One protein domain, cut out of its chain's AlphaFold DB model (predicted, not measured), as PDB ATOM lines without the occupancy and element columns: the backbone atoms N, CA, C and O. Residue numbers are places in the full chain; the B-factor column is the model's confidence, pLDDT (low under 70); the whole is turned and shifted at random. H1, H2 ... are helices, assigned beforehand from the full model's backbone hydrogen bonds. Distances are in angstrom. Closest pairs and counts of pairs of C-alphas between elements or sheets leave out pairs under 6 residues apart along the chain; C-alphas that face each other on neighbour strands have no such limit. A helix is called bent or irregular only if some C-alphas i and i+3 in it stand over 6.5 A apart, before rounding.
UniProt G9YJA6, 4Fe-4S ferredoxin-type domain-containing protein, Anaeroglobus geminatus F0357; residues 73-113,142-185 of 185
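What this domain is: This is residues 73 to 113 and 142 to 185 of the 185 residues of the protein "4Fe-4S ferredoxin-type domain-containing protein" of Anaeroglobus geminatus F0357 (UniProt G9YJA6). H6, the longest helix, runs through the middle, with the end of H2 meeting its last part, residues 175 to 180, in a corner, about perpendicular, and H3 packed on it at a slant; H1 packs on H2, and the short helices H4 and H5 lie near the end where H6 begins. Residues 73 to 85 hold no named element and reach far from the middle, folding back in a short antiparallel pairing of residues 75 to 76 with 79 to 80. The printed part has 85 residues with six named helices, H1 to H6 in chain order, and no named strand; the class is all helix. It is only just compact, close to loose, with a radius of gyration of the C-alphas of 13.9 A and spans of 44 by 32 by 20 A.

Where its parts are: H1, residues 86 to 89, begins at C-alpha 86 (119.985, 218.822, 156.636). H2 is residues 98 to 105, 10.5 A long. After the cut come H3, residues 144 to 149, H4, residues 152 to 159, 10.3 A long, and H5, residues 163 to 167, which is irregular: C-alphas 164 and 167 are 7.1 A apart. H6, residues 169 to 180, is 16.9 A long and ends at C-alpha 180 (122.766, 203.803, 160.890).

How they stand to each other: H1 touches H2, the closest C-alphas being those of Lys 86 and Ile 104, 6.0 A apart. H6, with residues 175 to 180 alone, touches H2 at 88 degrees, about perpendicular; the C-alphas of Arg 105 and Ile 179 come closest, 4.6 A. H3 touches H6 at a steep tilt of 45 degrees, opposite ways, closest at the C-alphas of Ile 144 and Ile 173, 6.2 A. H4 and H5 are close but not clearly touching, with the C-alphas of Tyr 159 and Ala 165 closest at 6.1 A. Every O i to N i+4 pair is within hydrogen-bond range in H2, H3, H4 and H6; H5 has 0 of 1, with 1 of 2 O i to N i+3 pairs within range, and H1 is too short for an i+4 pair.

The domain as a whole: The C-alphas of Gly 77 and Glu 154 are the two farthest apart, 44.6 A. Residues 114 to 141 are not printed, and C-alphas 113 and 142 are 15.0 A apart across the cut. Of the links that are printed whole, none is long. The mean pLDDT of the printed part is 93.9, and residues 182 to 185 are under 70.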
ATOM      1  N   ARG A  73     123.195 223.887 162.425       95.81
ATOM      2  CA  ARG A  73     123.332 225.277 162.904       95.81
ATOM      3  C   ARG A  73     123.252 226.309 161.767       95.81
ATOM      4  O   ARG A  73     123.987 227.286 161.744       95.81
ATOM      5  N   CYS A  74     122.325 226.098 160.834       95.12
ATOM      6  CA  CYS A  74     122.205 226.881 159.600       95.12
ATOM      7  C   CYS A  74     121.791 228.335 159.829       95.12
ATOM      8  O   CYS A  74     121.893 229.143 158.914       95.12
ATOM      9  N   PHE A  75     121.261 228.636 161.014       89.81
ATOM     10  CA  PHE A  75     120.780 229.954 161.398       89.81
ATOM     11  C   PHE A  75     121.862 230.651 162.225       89.81
ATOM     12  O   PHE A  75     121.984 230.391 163.427       89.81
ATOM     13  N   ASP A  76     122.635 231.543 161.608       78.75
ATOM     14  CA  ASP A  76     123.625 232.347 162.318       78.75
ATOM     15  C   ASP A  76     123.293 233.841 162.282       78.75
ATOM     16  O   ASP A  76     123.614 234.574 161.347       78.75
ATOM     17  N   GLY A  77     122.584 234.296 163.317       71.69
ATOM     18  CA  GLY A  77     122.143 235.684 163.399       71.69
ATOM     19  C   GLY A  77     121.109 235.953 162.310       71.69
ATOM     20  O   GLY A  77     120.089 235.270 162.267       71.69
ATOM     21  N   LYS A  78     121.385 236.922 161.430       70.94
ATOM     22  CA  LYS A  78     120.546 237.232 160.257       70.94
ATOM     23  C   LYS A  78     120.878 236.383 159.022       70.94
ATOM     24  O   LYS A  78     120.190 236.499 158.013       70.94
ATOM     25  N   ASN A  79     121.915 235.547 159.084       85.25
ATOM     26  CA  ASN A  79     122.373 234.756 157.949       85.25
ATOM     27  C   ASN A  79     121.802 233.334 157.997       85.25
ATOM     28  O   ASN A  79     121.724 232.708 159.057       85.25
ATOM     29  N   TYR A  80     121.441 232.815 156.823       92.62
ATOM     30  CA  TYR A  80     121.062 231.420 156.626       92.62
ATOM     31  C   TYR A  80     122.020 230.757 155.636       92.62
ATOM     32  O   TYR A  80     122.116 231.187 154.487       92.62
ATOM     33  N   ASP A  81     122.698 229.690 156.066       95.94
ATOM     34  CA  ASP A  81     123.530 228.872 155.182       95.94
ATOM     35  C   ASP A  81     122.836 227.549 154.841       95.94
ATOM     36  O   ASP A  81     122.825 226.589 155.620       95.94
ATOM     37  N   TYR A  82     122.270 227.482 153.635       95.88
ATOM     38  CA  TYR A  82     121.581 226.289 153.148       95.88
ATOM     39  C   TYR A  82     122.513 225.085 152.976       95.88
ATOM     40  O   TYR A  82     122.036 223.953 153.010       95.88
ATOM     41  N   ARG A  83     123.826 225.294 152.814       96.44
ATOM     42  CA  ARG A  83     124.795 224.206 152.602       96.44
ATOM     43  C   ARG A  83     124.935 223.341 153.850       96.44
ATOM     44  O   ARG A  83     125.227 222.159 153.742       96.44
ATOM     45  N   LEU A  84     124.647 223.909 155.019       97.00
ATOM     46  CA  LEU A  84     124.601 223.193 156.291       97.00
ATOM     47  C   LEU A  84     123.215 222.591 156.573       97.00
ATOM     48  O   LEU A  84     123.043 221.821 157.517       97.00
ATOM     49  N   CYS A  85     122.190 222.940 155.789       98.19
ATOM     50  CA  CYS A  85     120.823 222.506 156.043       98.19
ATOM     51  C   CYS A  85     120.664 221.018 155.768       98.19
ATOM     52  O   CYS A  85     120.792 220.566 154.632       98.19
ATOM     53  N   LYS A  86     120.275 220.251 156.793       98.38
ATOM     54  CA  LYS A  86     119.985 218.822 156.636       98.38
ATOM     55  C   LYS A  86     118.969 218.551 155.512       98.38
ATOM     56  O   LYS A  86     119.137 217.597 154.755       98.38
ATOM     57  N   SER A  87     117.952 219.404 155.351       98.38
ATOM     58  CA  SER A  87     116.982 219.259 154.256       98.38
ATOM     59  C   SER A  87     117.647 219.346 152.875       98.38
ATOM     60  O   SER A  87     117.329 218.556 151.990       98.38
ATOM     61  N   TYR A  88     118.632 220.231 152.704       98.31
ATOM     62  CA  TYR A  88     119.438 220.309 151.484       98.31
ATOM     63  C   TYR A  88     120.390 219.109 151.349       98.31
ATOM     64  O   TYR A  88     120.414 218.447 150.311       98.31
ATOM     65  N   LEU A  89     121.129 218.774 152.410       98.56
ATOM     66  CA  LEU A  89     122.124 217.695 152.410       98.56
ATOM     67  C   LEU A  89     121.520 216.325 152.085       98.56
ATOM     68  O   LEU A  89     122.098 215.558 151.315       98.56
ATOM     69  N   THR A  90     120.320 216.034 152.596       98.50
ATOM     70  CA  THR A  90     119.616 214.784 152.264       98.50
ATOM     71  C   THR A  90     119.297 214.662 150.769       98.50
ATOM     72  O   THR A  90     119.177 213.547 150.268       98.50
ATOM     73  N   GLN A  91     119.222 215.775 150.035       98.44
ATOM     74  CA  GLN A  91     118.895 215.822 148.605       98.44
ATOM     75  C   GLN A  91     120.122 215.962 147.693       98.44
ATOM     76  O   GLN A  91     120.023 215.721 146.483       98.44
ATOM     77  N   LYS A  92     121.274 216.359 148.247       98.00
ATOM     78  CA  LYS A  92     122.547 216.483 147.527       98.00
ATOM     79  C   LYS A  92     122.940 215.128 146.929       98.00
ATOM     80  O   LYS A  92     122.827 214.105 147.600       98.00
ATOM     81  N   LYS A  93     123.383 215.106 145.666       95.88
ATOM     82  CA  LYS A  93     123.875 213.895 144.974       95.88
ATOM     83  C   LYS A  93     125.351 213.629 145.304       95.88
ATOM     84  O   LYS A  93     126.057 214.551 145.693       95.88
ATOM     85  N   GLY A  94     125.802 212.396 145.063       94.38
ATOM     86  CA  GLY A  94     127.178 211.960 145.338       94.38
ATOM     87  C   GLY A  94     127.392 211.617 146.809       94.38
ATOM     88  O   GLY A  94     126.424 211.541 147.564       94.38
ATOM     89  N   ASP A  95     128.632 211.402 147.213       95.12
ATOM     90  CA  ASP A  95     128.952 211.178 148.622       95.12
ATOM     91  C   ASP A  95     128.984 212.497 149.395       95.12
ATOM     92  O   ASP A  95     129.237 213.573 148.841       95.12
ATOM     93  N   LEU A  96     128.656 212.414 150.680       97.25
ATOM     94  CA  LEU A  96     128.713 213.547 151.594       97.25
ATOM     95  C   LEU A  96     130.061 213.569 152.317       97.25
ATOM     96  O   LEU A  96     130.649 212.521 152.580       97.25
ATOM     97  N   SER A  97     130.542 214.761 152.664       97.50
ATOM     98  CA  SER A  97     131.739 214.886 153.501       97.50
ATOM     99  C   SER A  97     131.474 214.363 154.917       97.50
ATOM    100  O   SER A  97     130.328 214.303 155.366       97.50
ATOM    101  N   SER A  98     132.526 214.049 155.675       96.56
ATOM    102  CA  SER A  98     132.380 213.591 157.064       96.56
ATOM    103  C   SER A  98     131.618 214.595 157.945       96.56
ATOM    104  O   SER A  98     130.858 214.187 158.821       96.56
ATOM    105  N   GLU A  99     131.762 215.906 157.703       96.56
ATOM    106  CA  GLU A  99     130.987 216.939 158.412       96.56
ATOM    107  C   GLU A  99     129.506 216.922 158.013       96.56
ATOM    108  O   GLU A  99     128.625 216.960 158.871       96.56
ATOM    109  N   GLU A 100     129.207 216.789 156.721       98.00
ATOM    110  CA  GLU A 100     127.829 216.675 156.239       98.00
ATOM    111  C   GLU A 100     127.149 215.412 156.798       98.00
ATOM    112  O   GLU A 100     126.001 215.470 157.243       98.00
ATOM    113  N   ILE A 101     127.870 214.288 156.863       97.88
ATOM    114  CA  ILE A 101     127.399 213.032 157.467       97.88
ATOM    115  C   ILE A 101     127.096 213.223 158.960       97.88
ATOM    116  O   ILE A 101     126.041 212.783 159.425       97.88
ATOM    117  N   ARG A 102     127.951 213.937 159.711       97.06
ATOM    118  CA  ARG A 102     127.676 214.285 161.118       97.06
ATOM    119  C   ARG A 102     126.368 215.057 161.274       97.06
ATOM    120  O   ARG A 102     125.629 214.800 162.220       97.06
ATOM    121  N   ILE A 103     126.045 215.975 160.360       97.75
ATOM    122  CA  ILE A 103     124.766 216.703 160.373       97.75
ATOM    123  C   ILE A 103     123.594 215.758 160.076       97.75
ATOM    124  O   ILE A 103     122.582 215.799 160.779       97.75
ATOM    125  N   ILE A 104     123.723 214.895 159.060       97.62
ATOM    126  CA  ILE A 104     122.696 213.907 158.704       97.62
ATOM    127  C   ILE A 104     122.398 212.966 159.882       97.62
ATOM    128  O   ILE A 104     121.231 212.727 160.167       97.62
ATOM    129  N   ARG A 105     123.400 212.481 160.616       96.81
ATOM    130  CA  ARG A 105     123.208 211.520 161.722       96.81
ATOM    131  C   ARG A 105     122.386 212.046 162.902       96.81
ATOM    132  O   ARG A 105     121.794 211.260 163.630       96.81
ATOM    133  N   LYS A 106     122.297 213.367 163.090       96.81
ATOM    134  CA  LYS A 106     121.637 213.974 164.264       96.81
ATOM    135  C   LYS A 106     120.123 213.741 164.343       96.81
ATOM    136  O   LYS A 106     119.538 214.001 165.388       96.81
ATOM    137  N   THR A 107     119.470 213.307 163.262       96.56
ATOM    138  CA  THR A 107     118.028 212.999 163.259       96.56
ATOM    139  C   THR A 107     117.727 211.801 162.352       96.56
ATOM    140  O   THR A 107     118.476 211.566 161.402       96.56
ATOM    141  N   PRO A 108     116.605 211.083 162.542       96.00
ATOM    142  CA  PRO A 108     116.284 209.894 161.745       96.00
ATOM    143  C   PRO A 108     115.734 210.204 160.338       96.00
ATOM    144  O   PRO A 108     115.379 209.290 159.599       96.00
ATOM    145  N   TYR A 109     115.619 211.479 159.946       97.12
ATOM    146  CA  TYR A 109     115.058 211.854 158.646       97.12
ATOM    147  C   TYR A 109     116.010 211.506 157.496       97.12
ATOM    148  O   TYR A 109     117.107 212.061 157.405       97.12
ATOM    149  N   ILE A 110     115.559 210.626 156.599       97.00
ATOM    150  CA  ILE A 110     116.282 210.210 155.383       97.00
ATOM    151  C   ILE A 110     116.077 211.165 154.195       97.00
ATOM    152  O   ILE A 110     116.822 211.101 153.220       97.00
ATOM    153  N   PHE A 111     115.073 212.041 154.253       98.00
ATOM    154  CA  PHE A 111     114.777 213.053 153.241       98.00
ATOM    155  C   PHE A 111     114.115 214.254 153.919       98.00
ATOM    156  O   PHE A 111     113.139 214.082 154.645       98.00
ATOM    157  N   GLY A 112     114.641 215.457 153.694       98.00
ATOM    158  CA  GLY A 112     114.162 216.660 154.372       98.00
ATOM    159  C   GLY A 112     114.599 216.754 155.841       98.00
ATOM    160  O   GLY A 112     115.424 215.979 156.334       98.00
ATOM    161  N   CYS A 113     114.079 217.765 156.538       98.31
ATOM    162  CA  CYS A 113     114.240 217.955 157.978       98.31
ATOM    163  C   CYS A 113     113.173 218.924 158.489       98.31
ATOM    164  O   CYS A 113     113.078 220.032 157.962       98.31
ATOM    165  N   LEU A 142     109.590 204.798 155.469       95.81
ATOM    166  CA  LEU A 142     109.926 204.047 154.266       95.81
ATOM    167  C   LEU A 142     110.775 202.842 154.670       95.81
ATOM    168  O   LEU A 142     111.759 203.008 155.390       95.81
ATOM    169  N   ASP A 143     110.404 201.647 154.216       96.31
ATOM    170  CA  ASP A 143     111.256 200.468 154.360       96.31
ATOM    171  C   ASP A 143     112.400 200.547 153.341       96.31
ATOM    172  O   ASP A 143     112.223 200.321 152.141       96.31
ATOM    173  N   ILE A 144     113.584 200.912 153.828       97.12
ATOM    174  CA  ILE A 144     114.760 201.089 152.979       97.12
ATOM    175  C   ILE A 144     115.307 199.761 152.459       97.12
ATOM    176  O   ILE A 144     115.849 199.749 151.354       97.12
ATOM    177  N   ALA A 145     115.119 198.645 153.170       96.94
ATOM    178  CA  ALA A 145     115.537 197.338 152.669       96.94
ATOM    179  C   ALA A 145     114.706 196.950 151.436       96.94
ATOM    180  O   ALA A 145     115.264 196.601 150.393       96.94
ATOM    181  N   ALA A 146     113.383 197.136 151.506       97.44
ATOM    182  CA  ALA A 146     112.496 196.935 150.361       97.44
ATOM    183  C   ALA A 146     112.838 197.878 149.192       97.44
ATOM    184  O   ALA A 146     112.937 197.450 148.042       97.44
ATOM    185  N   VAL A 147     113.093 199.162 149.467       97.81
ATOM    186  CA  VAL A 147     113.491 200.137 148.433       97.81
ATOM    187  C   VAL A 147     114.846 199.797 147.803       97.81
ATOM    188  O   VAL A 147     115.051 200.040 146.607       97.81
ATOM    189  N   ALA A 148     115.787 199.238 148.565       97.56
ATOM    190  CA  ALA A 148     117.080 198.807 148.047       97.56
ATOM    191  C   ALA A 148     116.927 197.668 147.028       97.56
ATOM    192  O   ALA A 148     117.542 197.753 145.962       97.56
ATOM    193  N   ALA A 149     116.039 196.707 147.300       98.06
ATOM    194  CA  ALA A 149     115.744 195.569 146.425       98.06
ATOM    195  C   ALA A 149     115.010 195.933 145.118       98.06
ATOM    196  O   ALA A 149     115.139 195.210 144.135       98.06
ATOM    197  N   MET A 150     114.284 197.055 145.067       98.31
ATOM    198  CA  MET A 150     113.561 197.480 143.857       98.31
ATOM    199  C   MET A 150     114.497 197.834 142.688       98.31
ATOM    200  O   MET A 150     115.591 198.360 142.864       98.31
ATOM    201  N   THR A 151     114.045 197.711 141.455       98.06
ATOM    202  CA  THR A 151     114.633 198.404 140.305       98.06
ATOM    203  C   THR A 151     114.262 199.895 140.327       98.06
ATOM    204  O   THR A 151     113.379 200.344 141.062       98.06
ATOM    205  N   ASN A 152     114.912 200.715 139.493       97.25
ATOM    206  CA  ASN A 152     114.507 202.122 139.348       97.25
ATOM    207  C   ASN A 152     113.086 202.266 138.771       97.25
ATOM    208  O   ASN A 152     112.401 203.237 139.093       97.25
ATOM    209  N   LYS A 153     112.656 201.315 137.929       97.94
ATOM    210  CA  LYS A 153     111.310 201.286 137.348       97.94
ATOM    211  C   LYS A 153     110.267 201.032 138.437       97.94
ATOM    212  O   LYS A 153     109.384 201.865 138.611       97.94
ATOM    213  N   GLU A 154     110.452 199.979 139.230       98.25
ATOM    214  CA  GLU A 154     109.560 199.634 140.348       98.25
ATOM    215  C   GLU A 154     109.482 200.763 141.383       98.25
ATOM    216  O   GLU A 154     108.397 201.136 141.822       98.25
ATOM    217  N   PHE A 155     110.615 201.395 141.722       98.31
ATOM    218  CA  PHE A 155     110.614 202.549 142.626       98.31
ATOM    219  C   PHE A 155     109.790 203.722 142.075       98.31
ATOM    220  O   PHE A 155     109.059 204.374 142.822       98.31
ATOM    221  N   LYS A 156     109.901 204.010 140.771       97.38
ATOM    222  CA  LYS A 156     109.136 205.085 140.127       97.38
ATOM    223  C   LYS A 156     107.643 204.756 140.077       97.38
ATOM    224  O   LYS A 156     106.834 205.652 140.297       97.38
ATOM    225  N   GLU A 157     107.284 203.505 139.818       97.69
ATOM    226  CA  GLU A 157     105.890 203.047 139.826       97.69
ATOM    227  C   GLU A 157     105.273 203.151 141.229       97.69
ATOM    228  O   GLU A 157     104.177 203.691 141.371       97.69
ATOM    229  N   ALA A 158     106.004 202.746 142.274       96.62
ATOM    230  CA  ALA A 158     105.523 202.786 143.656       96.62
ATOM    231  C   ALA A 158     105.499 204.200 144.269       96.62
ATOM    232  O   ALA A 158     104.549 204.571 144.961       96.62
ATOM    233  N   TYR A 159     106.542 205.005 144.035       97.38
ATOM    234  CA  TYR A 159     106.766 206.261 144.765       97.38
ATOM    235  C   TYR A 159     106.861 207.506 143.882       97.38
ATOM    236  O   TYR A 159     106.973 208.604 144.418       97.38
ATOM    237  N   GLY A 160     106.777 207.401 142.554       96.19
ATOM    238  CA  GLY A 160     107.016 208.524 141.632       96.19
ATOM    239  C   GLY A 160     106.070 209.719 141.784       96.19
ATOM    240  O   GLY A 160     106.401 210.810 141.332       96.19
ATOM    241  N   LYS A 161     104.921 209.542 142.449       94.50
ATOM    242  CA  LYS A 161     103.979 210.623 142.799       94.50
ATOM    243  C   LYS A 161     104.297 211.310 144.138       94.50
ATOM    244  O   LYS A 161     103.569 212.204 144.556       94.50
ATOM    245  N   ARG A 162     105.343 210.882 144.850       95.12
ATOM    246  CA  ARG A 162     105.777 211.461 146.129       95.12
ATOM    247  C   ARG A 162     106.863 212.501 145.881       95.12
ATOM    248  O   ARG A 162     107.797 212.244 145.125       95.12
ATOM    249  N   ALA A 163     106.807 213.619 146.604       95.06
ATOM    250  CA  ALA A 163     107.808 214.681 146.490       95.06
ATOM    251  C   ALA A 163     109.240 214.161 146.700       95.06
ATOM    252  O   ALA A 163     110.120 214.473 145.909       95.06
ATOM    253  N   PHE A 164     109.477 213.283 147.685       96.12
ATOM    254  CA  PHE A 164     110.818 212.745 147.965       96.12
ATOM    255  C   PHE A 164     111.421 211.893 146.834       96.12
ATOM    256  O   PHE A 164     112.623 211.625 146.837       96.12
ATOM    257  N   ALA A 165     110.619 211.447 145.861       96.88
ATOM    258  CA  ALA A 165     111.079 210.567 144.792       96.88
ATOM    259  C   ALA A 165     111.814 211.306 143.661       96.88
ATOM    260  O   ALA A 165     112.462 210.658 142.838       96.88
ATOM    261  N   TRP A 166     111.774 212.644 143.625       95.50
ATOM    262  CA  TRP A 166     112.279 213.449 142.504       95.50
ATOM    263  C   TRP A 166     113.784 213.285 142.215       95.50
ATOM    264  O   TRP A 166     114.230 213.466 141.082       95.50
ATOM    265  N   ARG A 167     114.584 212.909 143.223       95.75
ATOM    266  CA  ARG A 167     116.024 212.599 143.085       95.75
ATOM    267  C   ARG A 167     116.329 211.105 142.935       95.75
ATOM    268  O   ARG A 167     117.494 210.745 142.759       95.75
ATOM    269  N   GLY A 168     115.311 210.248 142.972       96.25
ATOM    270  CA  GLY A 168     115.442 208.794 142.919       96.25
ATOM    271  C   GLY A 168     115.898 208.157 144.236       96.25
ATOM    272  O   GLY A 168     116.267 208.826 145.199       96.25
ATOM    273  N   LYS A 169     115.895 206.821 144.268       97.31
ATOM    274  CA  LYS A 169     116.086 206.034 145.499       97.31
ATOM    275  C   LYS A 169     117.499 206.043 146.087       97.31
ATOM    276  O   LYS A 169     117.660 205.811 147.279       97.31
ATOM    277  N   LYS A 170     118.528 206.310 145.269       97.88
ATOM    278  CA  LYS A 170     119.940 206.206 145.686       97.88
ATOM    279  C   LYS A 170     120.262 207.103 146.884       97.88
ATOM    280  O   LYS A 170     120.920 206.650 147.811       97.88
ATOM    281  N   ILE A 171     119.764 208.343 146.886       97.94
ATOM    282  CA  ILE A 171     120.001 209.273 148.000       97.94
ATOM    283  C   ILE A 171     119.322 208.809 149.294       97.94
ATOM    284  O   ILE A 171     119.884 208.992 150.366       97.94
ATOM    285  N   LEU A 172     118.155 208.162 149.202       98.00
ATOM    286  CA  LEU A 172     117.397 207.681 150.359       98.00
ATOM    287  C   LEU A 172     118.145 206.534 151.044       98.00
ATOM    288  O   LEU A 172     118.351 206.571 152.252       98.00
ATOM    289  N   ILE A 173     118.610 205.568 150.244       97.88
ATOM    290  CA  ILE A 173     119.405 204.421 150.705       97.88
ATOM    291  C   ILE A 173     120.724 204.900 151.323       97.88
ATOM    292  O   ILE A 173     121.081 204.488 152.422       97.88
ATOM    293  N   ARG A 174     121.423 205.825 150.650       97.88
ATOM    294  CA  ARG A 174     122.661 206.428 151.161       97.88
ATOM    295  C   ARG A 174     122.440 207.104 152.518       97.88
ATOM    296  O   ARG A 174     123.201 206.870 153.450       97.88
ATOM    297  N   ASN A 175     121.405 207.938 152.636       98.06
ATOM    298  CA  ASN A 175     121.125 208.668 153.874       98.06
ATOM    299  C   ASN A 175     120.776 207.726 155.030       98.06
ATOM    300  O   ASN A 175     121.218 207.970 156.148       98.06
ATOM    301  N   ASP A 176     120.026 206.654 154.772       97.75
ATOM    302  CA  ASP A 176     119.753 205.612 155.767       97.75
ATOM    303  C   ASP A 176     121.046 204.936 156.253       97.75
ATOM    304  O   ASP A 176     121.257 204.820 157.460       97.75
ATOM    305  N   GLY A 177     121.961 204.597 155.338       97.25
ATOM    306  CA  GLY A 177     123.284 204.063 155.682       97.25
ATOM    307  C   GLY A 177     124.116 205.023 156.541       97.25
ATOM    308  O   GLY A 177     124.718 204.615 157.534       97.25
ATOM    309  N   TYR A 178     124.096 206.322 156.232       96.94
ATOM    310  CA  TYR A 178     124.754 207.331 157.068       96.94
ATOM    311  C   TYR A 178     124.143 207.435 158.462       96.94
ATOM    312  O   TYR A 178     124.885 207.564 159.427       96.94
ATOM    313  N   ILE A 179     122.816 207.375 158.588       96.25
ATOM    314  CA  ILE A 179     122.125 207.476 159.883       96.25
ATOM    315  C   ILE A 179     122.403 206.253 160.765       96.25
ATOM    316  O   ILE A 179     122.512 206.401 161.978       96.25
ATOM    317  N   LYS A 180     122.526 205.062 160.168       93.88
ATOM    318  CA  LYS A 180     122.766 203.803 160.890       93.88
ATOM    319  C   LYS A 180     124.232 203.537 161.230       93.88
ATOM    320  O   LYS A 180     124.491 202.733 162.118       93.88
ATOM    321  N   SER A 181     125.173 204.167 160.533       85.56
ATOM    322  CA  SER A 181     126.606 203.963 160.782       85.56
ATOM    323  C   SER A 181     127.053 204.662 162.065       85.56
ATOM    324  O   SER A 181     126.720 205.824 162.318       85.56
ATOM    325  N   THR A 182     127.823 203.943 162.877       68.19
ATOM    326  CA  THR A 182     128.456 204.461 164.089       68.19
ATOM    327  C   THR A 182     129.609 205.415 163.747       68.19
ATOM    328  O   THR A 182     130.138 205.377 162.638       68.19
ATOM    329  N   PRO A 183     130.006 206.321 164.658       63.25
ATOM    330  CA  PRO A 183     131.080 207.289 164.409       63.25
ATOM    331  C   PRO A 183     132.492 206.704 164.220       63.25
ATOM    332  O   PRO A 183     133.413 207.497 164.052       63.25
ATOM    333  N   GLU A 184     132.667 205.381 164.279       52.16
ATOM    334  CA  GLU A 184     133.972 204.702 164.356       52.16
ATOM    335  C   GLU A 184     134.380 203.936 163.077       52.16
ATOM    336  O   GLU A 184     135.438 203.315 163.078       52.16
ATOM    337  N   ASP A 185     133.601 204.034 161.990       45.03
ATOM    338  CA  ASP A 185     134.003 203.624 160.626       45.03
ATOM    339  C   ASP A 185     134.472 204.837 159.799       45.03
ATOM    340  O   ASP A 185     135.420 204.688 158.993       45.03
TER     341      ASP A 185